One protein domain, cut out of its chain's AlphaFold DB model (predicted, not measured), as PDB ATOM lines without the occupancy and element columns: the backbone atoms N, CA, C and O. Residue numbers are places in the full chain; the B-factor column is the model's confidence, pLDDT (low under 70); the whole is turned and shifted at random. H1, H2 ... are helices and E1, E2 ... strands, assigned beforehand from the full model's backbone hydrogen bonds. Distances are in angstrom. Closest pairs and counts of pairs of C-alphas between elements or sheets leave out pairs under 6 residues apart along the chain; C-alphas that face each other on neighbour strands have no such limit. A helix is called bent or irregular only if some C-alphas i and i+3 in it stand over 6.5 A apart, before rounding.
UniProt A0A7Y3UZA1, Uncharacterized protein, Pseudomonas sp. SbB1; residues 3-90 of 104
ATOM      1  N   SER A   3     236.650 195.998 282.635       95.06
ATOM      2  CA  SER A   3     235.700 197.026 283.056       95.06
ATOM      3  C   SER A   3     236.414 198.016 283.968       95.06
ATOM      4  O   SER A   3     236.998 197.615 284.971       95.06
ATOM      5  N   TYR A   4     236.353 199.295 283.625       96.81
ATOM      6  CA  TYR A   4     236.930 200.402 284.374       96.81
ATOM      7  C   TYR A   4     235.923 201.554 284.439       96.81
ATOM      8  O   TYR A   4     235.193 201.801 283.478       96.81
ATOM      9  N   ARG A   5     235.891 202.256 285.573       97.44
ATOM     10  CA  ARG A   5     235.124 203.488 285.775       97.44
ATOM     11  C   ARG A   5     235.954 204.443 286.622       97.44
ATOM     12  O   ARG A   5     236.382 204.049 287.706       97.44
ATOM     13  N   GLY A   6     236.129 205.668 286.149       96.81
ATOM     14  CA  GLY A   6     236.868 206.704 286.865       96.81
ATOM     15  C   GLY A   6     237.565 207.690 285.923       96.81
ATOM     16  O   GLY A   6     237.283 207.686 284.719       96.81
ATOM     17  N   PRO A   7     238.483 208.510 286.459       97.12
ATOM     18  CA  PRO A   7     239.206 209.512 285.691       97.12
ATOM     19  C   PRO A   7     240.271 208.891 284.780       97.12
ATOM     20  O   PRO A   7     241.107 208.102 285.219       97.12
ATOM     21  N   ALA A   8     240.296 209.314 283.521       97.31
ATOM     22  CA  ALA A   8     241.319 208.947 282.549       97.31
ATOM     23  C   ALA A   8     241.736 210.163 281.719       97.31
ATOM     24  O   ALA A   8     240.967 211.114 281.560       97.31
ATOM     25  N   ASP A   9     242.931 210.107 281.144       97.62
ATOM     26  CA  ASP A   9     243.331 211.082 280.138       97.62
ATOM     27  C   ASP A   9     242.836 210.615 278.773       97.62
ATOM     28  O   ASP A   9     243.072 209.474 278.363       97.62
ATOM     29  N   LEU A  10     242.123 211.496 278.077       96.31
ATOM     30  CA  LEU A  10     241.549 211.232 276.765       96.31
ATOM     31  C   LEU A  10     242.140 212.192 275.735       96.31
ATOM     32  O   LEU A  10     242.071 213.411 275.893       96.31
ATOM     33  N   THR A  11     242.627 211.639 274.631       95.00
ATOM     34  CA  THR A  11     243.044 212.407 273.457       95.00
ATOM     35  C   THR A  11     242.237 211.962 272.248       95.00
ATOM     36  O   THR A  11     242.249 210.789 271.871       95.00
ATOM     37  N   LEU A  12     241.548 212.912 271.623       92.94
ATOM     38  CA  LEU A  12     240.813 212.718 270.376       92.94
ATOM     39  C   LEU A  12     241.632 213.280 269.215       92.94
ATOM     40  O   LEU A  12     242.138 214.401 269.303       92.94
ATOM     41  N   ILE A  13     241.770 212.509 268.137       91.06
ATOM     42  CA  ILE A  13     242.551 212.884 266.955       91.06
ATOM     43  C   ILE A  13     241.613 212.927 265.751       91.06
ATOM     44  O   ILE A  13     240.995 211.924 265.394       91.06
ATOM     45  N   TYR A  14     241.532 214.094 265.122       88.62
ATOM     46  CA  TYR A  14     240.681 214.348 263.965       88.62
ATOM     47  C   TYR A  14     241.516 214.412 262.688       88.62
ATOM     48  O   TYR A  14     242.510 215.138 262.646       88.62
ATOM     49  N   GLY A  15     241.086 213.722 261.634       83.25
ATOM     50  CA  GLY A  15     241.751 213.645 260.335       83.25
ATOM     51  C   GLY A  15     242.773 212.504 260.244       83.25
ATOM     52  O   GLY A  15     243.311 212.038 261.246       83.25
ATOM     53  N   LEU A  16     243.007 212.002 259.026       66.50
ATOM     54  CA  LEU A  16     243.937 210.888 258.748       66.50
ATOM     55  C   LEU A  16     245.319 211.349 258.255       66.50
ATOM     56  O   LEU A  16     246.249 210.548 258.202       66.50
ATOM     57  N   ALA A  17     245.458 212.615 257.853       58.56
ATOM     58  CA  ALA A  17     246.664 213.110 257.202       58.56
ATOM     59  C   ALA A  17     247.790 213.385 258.224       58.56
ATOM     60  O   ALA A  17     247.592 214.188 259.145       58.56
ATOM     61  N   PRO A  18     248.984 212.776 258.061       56.22
ATOM     62  CA  PRO A  18     250.148 213.078 258.890       56.22
ATOM     63  C   PRO A  18     250.456 214.581 258.861       56.22
ATOM     64  O   PRO A  18     250.649 215.156 257.793       56.22
ATOM     65  N   GLY A  19     250.478 215.219 260.033       57.69
ATOM     66  CA  GLY A  19     250.809 216.644 260.179       57.69
ATOM     67  C   GLY A  19     249.653 217.635 259.984       57.69
ATOM     68  O   GLY A  19     249.859 218.826 260.189       57.69
ATOM     69  N   LEU A  20     248.445 217.175 259.639       65.12
ATOM     70  CA  LEU A  20     247.243 218.026 259.532       65.12
ATOM     71  C   LEU A  20     246.128 217.628 260.506       65.12
ATOM     72  O   LEU A  20     245.073 218.264 260.535       65.12
ATOM     73  N   GLY A  21     246.354 216.578 261.298       72.62
ATOM     74  CA  GLY A  21     245.404 216.143 262.305       72.62
ATOM     75  C   GLY A  21     245.244 217.183 263.412       72.62
ATOM     76  O   GLY A  21     246.224 217.772 263.871       72.62
ATOM     77  N   ARG A  22     244.006 217.414 263.850       85.25
ATOM     78  CA  ARG A  22     243.729 218.223 265.046       85.25
ATOM     79  C   ARG A  22     243.667 217.298 266.247       85.25
ATOM     80  O   ARG A  22     243.109 216.210 266.146       85.25
ATOM     81  N   THR A  23     244.200 217.735 267.376       89.06
ATOM     82  CA  THR A  23     244.102 217.001 268.637       89.06
ATOM     83  C   THR A  23     243.241 217.769 269.628       89.06
ATOM     84  O   THR A  23     243.288 218.999 269.699       89.06
ATOM     85  N   ALA A  24     242.425 217.042 270.385       90.69
ATOM     86  CA  ALA A  24     241.731 217.562 271.553       90.69
ATOM     87  C   ALA A  24     242.111 216.712 272.760       90.69
ATOM     88  O   ALA A  24     241.704 215.557 272.875       90.69
ATOM     89  N   GLU A  25     242.906 217.303 273.643       93.44
ATOM     90  CA  GLU A  25     243.311 216.692 274.903       93.44
ATOM     91  C   GLU A  25     242.306 217.036 276.001       93.44
ATOM     92  O   GLU A  25     241.796 218.162 276.107       93.44
ATOM     93  N   ARG A  26     241.987 216.028 276.804       94.31
ATOM     94  CA  ARG A  26     240.996 216.068 277.871       94.31
ATOM     95  C   ARG A  26     241.564 215.289 279.060       94.31
ATOM     96  O   ARG A  26     241.299 214.094 279.182       94.31
ATOM     97  N   PRO A  27     242.391 215.937 279.895       95.00
ATOM     98  CA  PRO A  27     242.962 215.278 281.059       95.00
ATOM     99  C   PRO A  27     241.891 215.035 282.124       95.00
ATOM    100  O   PRO A  27     240.974 215.849 282.278       95.00
ATOM    101  N   CYS A  28     242.042 213.949 282.885       94.81
ATOM    102  CA  CYS A  28     241.213 213.625 284.051       94.81
ATOM    103  C   CYS A  28     239.692 213.678 283.774       94.81
ATOM    104  O   CYS A  28     238.919 214.265 284.535       94.81
ATOM    105  N   VAL A  29     239.246 213.090 282.661       95.31
ATOM    106  CA  VAL A  29     237.818 212.963 282.349       95.31
ATOM    107  C   VAL A  29     237.240 211.682 282.927       95.31
ATOM    108  O   VAL A  29     237.833 210.614 282.819       95.31
ATOM    109  N   GLU A  30     236.047 211.781 283.504       96.06
ATOM    110  CA  GLU A  30     235.297 210.608 283.945       96.06
ATOM    111  C   GLU A  30     234.861 209.769 282.740       96.06
ATOM    112  O   GLU A  30     234.120 210.241 281.866       96.06
ATOM    113  N   VAL A  31     235.307 208.512 282.718       96.62
ATOM    114  CA  VAL A  31     234.987 207.543 281.671       96.62
ATOM    115  C   VAL A  31     234.492 206.229 282.258       96.62
ATOM    116  O   VAL A  31     234.828 205.840 283.379       96.62
ATOM    117  N   VAL A  32     233.719 205.496 281.462       97.62
ATOM    118  CA  VAL A  32     233.515 204.060 281.663       97.62
ATOM    119  C   VAL A  32     234.101 203.346 280.461       97.62
ATOM    120  O   VAL A  32     233.663 203.574 279.337       97.62
ATOM    121  N   VAL A  33     235.082 202.483 280.699       96.88
ATOM    122  CA  VAL A  33     235.750 201.698 279.661       96.88
ATOM    123  C   VAL A  33     235.402 200.236 279.869       96.88
ATOM    124  O   VAL A  33     235.611 199.685 280.949       96.88
ATOM    125  N   SER A  34     234.896 199.580 278.831       96.81
ATOM    126  CA  SER A  34     234.602 198.151 278.883       96.81
ATOM    127  C   SER A  34     235.040 197.444 277.615       96.81
ATOM    128  O   SER A  34     234.948 197.988 276.517       96.81
ATOM    129  N   ARG A  35     235.485 196.197 277.766       94.50
ATOM    130  CA  ARG A  35     235.793 195.315 276.639       94.50
ATOM    131  C   ARG A  35     235.522 193.867 277.029       94.50
ATOM    132  O   ARG A  35     236.112 193.345 277.980       94.50
ATOM    133  N   HIS A  36     234.663 193.199 276.265       89.25
ATOM    134  CA  HIS A  36     234.242 191.830 276.560       89.25
ATOM    135  C   HIS A  36     235.397 190.820 276.395       89.25
ATOM    136  O   HIS A  36     235.742 190.099 277.335       89.25
ATOM    137  N   THR A  37     236.073 190.845 275.240       89.44
ATOM    138  CA  THR A  37     237.239 190.002 274.906       89.44
ATOM    139  C   THR A  37     238.355 190.844 274.284       89.44
ATOM    140  O   THR A  37     238.099 191.939 273.803       89.44
ATOM    141  N   SER A  38     239.598 190.360 274.252       85.25
ATOM    142  CA  SER A  38     240.716 191.101 273.635       85.25
ATOM    143  C   SER A  38     240.520 191.399 272.143       85.25
ATOM    144  O   SER A  38     241.070 192.378 271.651       85.25
ATOM    145  N   ALA A  39     239.732 190.576 271.446       87.06
ATOM    146  CA  ALA A  39     239.380 190.757 270.041       87.06
ATOM    147  C   ALA A  39     238.167 191.681 269.827       87.06
ATOM    148  O   ALA A  39     237.872 192.035 268.689       87.06
ATOM    149  N   ALA A  40     237.453 192.048 270.895       91.06
ATOM    150  CA  ALA A  40     236.334 192.973 270.819       91.06
ATOM    151  C   ALA A  40     236.825 194.434 270.831       91.06
ATOM    152  O   ALA A  40     237.864 194.727 271.440       91.06
ATOM    153  N   PRO A  41     236.072 195.354 270.210       95.00
ATOM    154  CA  PRO A  41     236.281 196.788 270.364       95.00
ATOM    155  C   PRO A  41     236.273 197.213 271.835       95.00
ATOM    156  O   PRO A  41     235.680 196.558 272.699       95.00
ATOM    157  N   VAL A  42     236.935 198.331 272.118       96.44
ATOM    158  CA  VAL A  42     236.854 198.987 273.423       96.44
ATOM    159  C   VAL A  42     235.692 199.967 273.377       96.44
ATOM    160  O   VAL A  42     235.719 200.923 272.607       96.44
ATOM    161  N   SER A  43     234.688 199.728 274.209       97.19
ATOM    162  CA  SER A  43     233.543 200.615 274.386       97.19
ATOM    163  C   SER A  43     233.855 201.658 275.453       97.19
ATOM    164  O   SER A  43     234.333 201.306 276.537       97.19
ATOM    165  N   VAL A  44     233.566 202.923 275.156       96.88
ATOM    166  CA  VAL A  44     233.901 204.060 276.016       96.88
ATOM    167  C   VAL A  44     232.674 204.946 276.178       96.88
ATOM    168  O   VAL A  44     232.160 205.480 275.199       96.88
ATOM    169  N   LEU A  45     232.215 205.120 277.417       97.06
ATOM    170  CA  LEU A  45     231.235 206.142 277.780       97.06
ATOM    171  C   LEU A  45     231.957 207.342 278.384       97.06
ATOM    172  O   LEU A  45     232.854 207.170 279.211       97.06
ATOM    173  N   VAL A  46     231.528 208.541 278.006       95.00
ATOM    174  CA  VAL A  46     232.084 209.815 278.476       95.00
ATOM    175  C   VAL A  46     230.974 210.759 278.934       95.00
ATOM    176  O   VAL A  46     229.806 210.612 278.574       95.00
ATOM    177  N   GLY A  47     231.337 211.767 279.725       89.50
ATOM    178  CA  GLY A  47     230.417 212.847 280.075       89.50
ATOM    179  C   GLY A  47     229.992 213.680 278.856       89.50
ATOM    180  O   GLY A  47     230.766 213.891 277.922       89.50
ATOM    181  N   ARG A  48     228.775 214.244 278.900       79.75
ATOM    182  CA  ARG A  48     228.224 215.083 277.811       79.75
ATOM    183  C   ARG A  48     229.083 216.302 277.460       79.75
ATOM    184  O   ARG A  48     228.974 216.807 276.349       79.75
ATOM    185  N   SER A  49     229.932 216.771 278.376       83.31
ATOM    186  CA  SER A  49     230.883 217.863 278.125       83.31
ATOM    187  C   SER A  49     231.865 217.553 276.991       83.31
ATOM    188  O   SER A  49     232.347 218.475 276.342       83.31
ATOM    189  N   ILE A  50     232.119 216.270 276.718       87.00
ATOM    190  CA  ILE A  50     232.980 215.794 275.627       87.00
ATOM    191  C   ILE A  50     232.174 215.567 274.339       87.00
ATOM    192  O   ILE A  50     232.742 215.460 273.257       87.00
ATOM    193  N   GLY A  51     230.841 215.547 274.412       83.56
ATOM    194  CA  GLY A  51     230.005 215.142 273.286       83.56
ATOM    195  C   GLY A  51     230.070 216.059 272.083       83.56
ATOM    196  O   GLY A  51     230.040 215.578 270.957       83.56
ATOM    197  N   VAL A  52     230.284 217.358 272.288       82.06
ATOM    198  CA  VAL A  52     230.561 218.273 271.173       82.06
ATOM    199  C   VAL A  52     231.853 217.877 270.454       82.06
ATOM    200  O   VAL A  52     231.911 217.952 269.234       82.06
ATOM    201  N   ASP A  53     232.876 217.428 271.177       84.50
ATOM    202  CA  ASP A  53     234.139 216.990 270.585       84.50
ATOM    203  C   ASP A  53     233.998 215.642 269.869       84.50
ATOM    204  O   ASP A  53     234.570 215.469 268.795       84.50
ATOM    205  N   LEU A  54     233.182 214.717 270.376       85.06
ATOM    206  CA  LEU A  54     232.887 213.465 269.667       85.06
ATOM    207  C   LEU A  54     232.050 213.690 268.401       85.06
ATOM    208  O   LEU A  54     232.312 213.084 267.368       85.06
ATOM    209  N   LEU A  55     231.068 214.590 268.460       83.44
ATOM    210  CA  LEU A  55     230.171 214.892 267.340       83.44
ATOM    211  C   LEU A  55     230.775 215.874 266.327       83.44
ATOM    212  O   LEU A  55     230.219 216.055 265.245       83.44
ATOM    213  N   LYS A  56     231.921 216.491 266.648       75.38
ATOM    214  CA  LYS A  56     232.621 217.467 265.796       75.38
ATOM    215  C   LYS A  56     233.147 216.908 264.476       75.38
ATOM    216  O   LYS A  56     233.667 217.688 263.684       75.38
ATOM    217  N   GLY A  57     232.951 215.628 264.175       57.47
ATOM    218  CA  GLY A  57     232.825 215.259 262.777       57.47
ATOM    219  C   GLY A  57     233.024 213.794 262.456       57.47
ATOM    220  O   GLY A  57     233.691 213.046 263.166       57.47
ATOM    221  N   PHE A  58     232.566 213.488 261.247       59.66
ATOM    222  CA  PHE A  58     233.030 212.424 260.357       59.66
ATOM    223  C   PHE A  58     234.571 212.320 260.234       59.66
ATOM    224  O   PHE A  58     235.070 211.381 259.621       59.66
ATOM    225  N   ASP A  59     235.312 213.259 260.835       77.06
ATOM    226  CA  ASP A  59     236.765 213.335 260.881       77.06
ATOM    227  C   ASP A  59     237.385 212.781 262.173       77.06
ATOM    228  O   ASP A  59     238.609 212.703 262.222       77.06
ATOM    229  N   LEU A  60     236.635 212.419 263.229       85.44
ATOM    230  CA  LEU A  60     237.250 211.737 264.381       85.44
ATOM    231  C   LEU A  60     237.757 210.367 263.924       85.44
ATOM    232  O   LEU A  60     236.978 209.463 263.634       85.44
ATOM    233  N   THR A  61     239.073 210.219 263.856       88.50
ATOM    234  CA  THR A  61     239.709 209.048 263.245       88.50
ATOM    235  C   THR A  61     240.335 208.145 264.279       88.50
ATOM    236  O   THR A  61     240.373 206.933 264.073       88.50
ATOM    237  N   ARG A  62     240.827 208.705 265.388       91.69
ATOM    238  CA  ARG A  62     241.549 207.959 266.418       91.69
ATOM    239  C   ARG A  62     241.268 208.513 267.806       91.69
ATOM    240  O   ARG A  62     241.050 209.709 267.979       91.69
ATOM    241  N   ALA A  63     241.339 207.634 268.795       93.88
ATOM    242  CA  ALA A  63     241.323 208.010 270.197       93.88
ATOM    243  C   ALA A  63     242.462 207.313 270.942       93.88
ATOM    244  O   ALA A  63     242.849 206.193 270.592       93.88
ATOM    245  N   VAL A  64     242.972 207.994 271.964       95.69
ATOM    246  CA  VAL A  64     243.917 207.469 272.949       95.69
ATOM    247  C   VAL A  64     243.310 207.678 274.329       95.69
ATOM    248  O   VAL A  64     242.867 208.780 274.643       95.69
ATOM    249  N   ILE A  65     243.291 206.628 275.142       96.94
ATOM    250  CA  ILE A  65     242.871 206.667 276.542       96.94
ATOM    251  C   ILE A  65     244.017 206.139 277.386       96.94
ATOM    252  O   ILE A  65     244.482 205.024 277.142       96.94
ATOM    253  N   VAL A  66     244.428 206.910 278.386       97.50
ATOM    254  CA  VAL A  66     245.421 206.501 279.380       97.50
ATOM    255  C   VAL A  66     244.736 206.414 280.738       97.50
ATOM    256  O   VAL A  66     244.190 207.398 281.238       97.50
ATOM    257  N   LEU A  67     244.730 205.216 281.318       96.69
ATOM    258  CA  LEU A  67     244.216 204.986 282.665       96.69
ATOM    259  C   LEU A  67     245.279 205.331 283.727       96.69
ATOM    260  O   LEU A  67     246.473 205.290 283.426       96.69
ATOM    261  N   PRO A  68     244.886 205.584 284.993       96.44
ATOM    262  CA  PRO A  68     245.830 205.910 286.070       96.44
ATOM    263  C   PRO A  68     246.873 204.823 286.377       96.44
ATOM    264  O   PRO A  68     247.919 205.120 286.945       96.44
ATOM    265  N   ASP A  69     246.598 203.567 286.014       94.06
ATOM    266  CA  ASP A  69     247.537 202.447 286.157       94.06
ATOM    267  C   ASP A  69     248.560 202.354 285.006       94.06
ATOM    268  O   ASP A  69     249.400 201.455 284.992       94.06
ATOM    269  N   GLY A  70     248.502 203.283 284.045       94.19
ATOM    270  CA  GLY A  70     249.357 203.322 282.861       94.19
ATOM    271  C   GLY A  70     248.842 202.492 281.683       94.19
ATOM    272  O   GLY A  70     249.494 202.455 280.639       94.19
ATOM    273  N   THR A  71     247.685 201.835 281.802       93.88
ATOM    274  CA  THR A  71     247.067 201.113 280.683       93.88
ATOM    275  C   THR A  71     246.664 202.085 279.575       93.88
ATOM    276  O   THR A  71     245.953 203.057 279.828       93.88
ATOM    277  N   VAL A  72     247.060 201.782 278.335       95.19
ATOM    278  CA  VAL A  72     246.746 202.602 277.156       95.19
ATOM    279  C   VAL A  72     245.813 201.858 276.203       95.19
ATOM    280  O   VAL A  72     246.107 200.741 275.769       95.19
ATOM    281  N   PHE A  73     244.709 202.505 275.825       94.19
ATOM    282  CA  PHE A  73     243.854 202.089 274.714       94.19
ATOM    283  C   PHE A  73     243.988 203.093 273.583       94.19
ATOM    284  O   PHE A  73     243.565 204.235 273.712       94.19
ATOM    285  N   GLU A  74     244.559 202.660 272.468       94.06
ATOM    286  CA  GLU A  74     244.745 203.500 271.292       94.06
ATOM    287  C   GLU A  74     244.270 202.770 270.041       94.06
ATOM    288  O   GLU A  74     244.610 201.605 269.810       94.06
ATOM    289  N   GLY A  75     243.524 203.471 269.192       92.88
ATOM    290  CA  GLY A  75     243.132 202.911 267.910       92.88
ATOM    291  C   GLY A  75     242.113 203.745 267.147       92.88
ATOM    292  O   GLY A  75     241.676 204.794 267.627       92.88
ATOM    293  N   PRO A  76     241.765 203.297 265.927       92.50
ATOM    294  CA  PRO A  76     240.751 203.949 265.118       92.50
ATOM    295  C   PRO A  76     239.410 204.012 265.843       92.50
ATOM    296  O   PRO A  76     239.007 203.024 266.458       92.50
ATOM    297  N   VAL A  77     238.711 205.138 265.739       92.38
ATOM    298  CA  VAL A  77     237.321 205.233 266.201       92.38
ATOM    299  C   VAL A  77     236.420 204.650 265.116       92.38
ATOM    300  O   VAL A  77     236.524 205.036 263.954       92.38
ATOM    301  N   GLN A  78     235.572 203.688 265.478       92.00
ATOM    302  CA  GLN A  78     234.722 202.960 264.520       92.00
ATOM    303  C   GLN A  78     233.219 203.207 264.704       92.00
ATOM    304  O   GLN A  78     232.427 202.860 263.834       92.00
ATOM    305  N   GLY A  79     232.824 203.803 265.827       91.12
ATOM    306  CA  GLY A  79     231.432 204.101 266.138       91.12
ATOM    307  C   GLY A  79     231.347 205.204 267.180       91.12
ATOM    308  O   GLY A  79     232.159 205.244 268.100       91.12
ATOM    309  N   ILE A  80     230.384 206.105 267.016       91.94
ATOM    310  CA  ILE A  80     230.081 207.204 267.939       91.94
ATOM    311  C   ILE A  80     228.560 207.249 268.066       91.94
ATOM    312  O   ILE A  80     227.855 207.181 267.057       91.94
ATOM    313  N   SER A  81     228.036 207.343 269.287       91.25
ATOM    314  CA  SER A  81     226.593 207.527 269.476       91.25
ATOM    315  C   SER A  81     226.166 208.930 269.042       91.25
ATOM    316  O   SER A  81     226.872 209.902 269.302       91.25
ATOM    317  N   GLY A  82     224.965 209.064 268.471       86.44
ATOM    318  CA  GLY A  82     224.387 210.365 268.107       86.44
ATOM    319  C   GLY A  82     224.175 211.320 269.292       86.44
ATOM    320  O   GLY A  82     224.062 212.525 269.092       86.44
ATOM    321  N   SER A  83     224.163 210.806 270.526       88.38
ATOM    322  CA  SER A  83     224.144 211.599 271.767       88.38
ATOM    323  C   SER A  83     225.507 212.184 272.157       88.38
ATOM    324  O   SER A  83     225.558 213.059 273.020       88.38
ATOM    325  N   GLY A  84     226.607 211.719 271.553       89.75
ATOM    326  CA  GLY A  84     227.962 212.174 271.876       89.75
ATOM    327  C   GLY A  84     228.445 211.774 273.276       89.75
ATOM    328  O   GLY A  84     229.354 212.385 273.812       89.75
ATOM    329  N   ASP A  85     227.850 210.778 273.918       93.69
ATOM    330  CA  ASP A  85     228.277 210.267 275.232       93.69
ATOM    331  C   ASP A  85     228.975 208.904 275.135       93.69
ATOM    332  O   ASP A  85     229.311 208.299 276.150       93.69
ATOM    333  N   TYR A  86     229.209 208.428 273.912       94.38
ATOM    334  CA  TYR A  86     229.729 207.097 273.648       94.38
ATOM    335  C   TYR A  86     230.531 207.034 272.352       94.38
ATOM    336  O   TYR A  86     230.122 207.612 271.339       94.38
ATOM    337  N   PHE A  87     231.610 206.253 272.365       94.56
ATOM    338  CA  PHE A  87     232.316 205.829 271.163       94.56
ATOM    339  C   PHE A  87     233.011 204.472 271.343       94.56
ATOM    340  O   PHE A  87     233.161 203.960 272.456       94.56
ATOM    341  N   GLU A  88     233.462 203.897 270.229       95.50
ATOM    342  CA  GLU A  88     234.222 202.650 270.191       95.50
ATOM    343  C   GLU A  88     235.590 202.827 269.542       95.50
ATOM    344  O   GLU A  88     235.705 203.384 268.446       95.50
ATOM    345  N   ILE A  89     236.612 202.258 270.181       95.31
ATOM    346  CA  ILE A  89     237.942 202.080 269.599       95.31
ATOM    347  C   ILE A  89     238.015 200.672 269.004       95.31
ATOM    348  O   ILE A  89     237.789 199.680 269.704       95.31
ATOM    349  N   ALA A  90     238.345 200.583 267.716       93.69
ATOM    350  CA  ALA A  90     238.463 199.322 267.000       93.69
ATOM    351  C   ALA A  90     239.482 198.386 267.667       93.69
ATOM    352  O   ALA A  90     240.531 198.813 268.157       93.69
TER     353      ALA A  90
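What this domain is: This is residues 3 to 90 of the 104 residues of an uncharacterized protein of Pseudomonas sp. SbB1 (UniProt A0A7Y3UZA1). The domain is a small closed barrel of six strands, E1 to E6, with one short helix, H1, at one end of it, outside the ring. E1, E2 and E5 bend sharply as they wrap round the barrel. The 88 printed residues hold six named strands and one named helix, in the order E1 E2 E3 H1 E4 E5 E6, and the class is mostly strand. Round the ring run E1 E2 E3 E6 E5 E4 and back to E1, each neighbour pair antiparallel. The whole is compact, with a radius of gyration of the C-alphas of 12.0 A, and rounded, spanning 32 by 27 by 24 A.

Where its parts are: Find C-alpha 3 at (235.700, 197.026, 283.056); from there E1 runs to residue 14, 26.3 A away, and bends by 96 degrees at residue 6. E2, residues 22 to 35, is the longest strand at 26.9 A and bends by 96 degrees at residue 28. E3 is residues 42 to 46. H1, residues 48 to 55, begins at C-alpha 48 (228.224, 215.083, 277.811) and is only just irregular: C-alphas 49 and 52 are 7.0 A apart. E4, residues 60 to 66, spans 17.9 A. E5, residues 72 to 80, spans 19.6 A and bends by 79 degrees at residue 76. E6, residues 86 to 89, ends at C-alpha 89 (237.942, 202.080, 269.599).

How they stand to each other: Begin with the hairpin of E1 and E2, where N 10 and O 26 are 2.9 A apart, within hydrogen-bond range. E2 and E3 form the next hairpin, with N 34 and O 43 at 2.9 A; E1 E2 E3 is a meander, each strand the antiparallel neighbour of the one before. E4 E5 E6 is another meander. Between E3 and E6 look at N 44 and O 87, 2.9 A. The hairpin of E5 and E6 has N 88 and O 79 at 2.8 A, and that of E4 and E5 has N 65 and O 73 at 2.8 A. Pairing along E5 is staggered: residues 72 to 76 pair with E4 and 77 to 80 with E6. E4 and E1 close the ring, with N 11 and O 64 at 2.9 A. E1 and E6 are apart. H1 is on the barrel at a height of 7.2 A over the sheet, over none of the strands; its closest C-alphas to E5 are those of Leu 54 and Ile 80, 7.1 A apart. In H1, 2 of 4 O i to N i+4 pairs and 3 of 5 O i to N i+3 pairs are within range.

The domain as a whole: The farthest C-alphas, those of Gly 19 and His 36, are 34.0 A apart. The printed part has no cut and no long link. Mean pLDDT of the printed part is 89.2; look for values under 70 at residues 16 to 20 and 57 to 58 of this model.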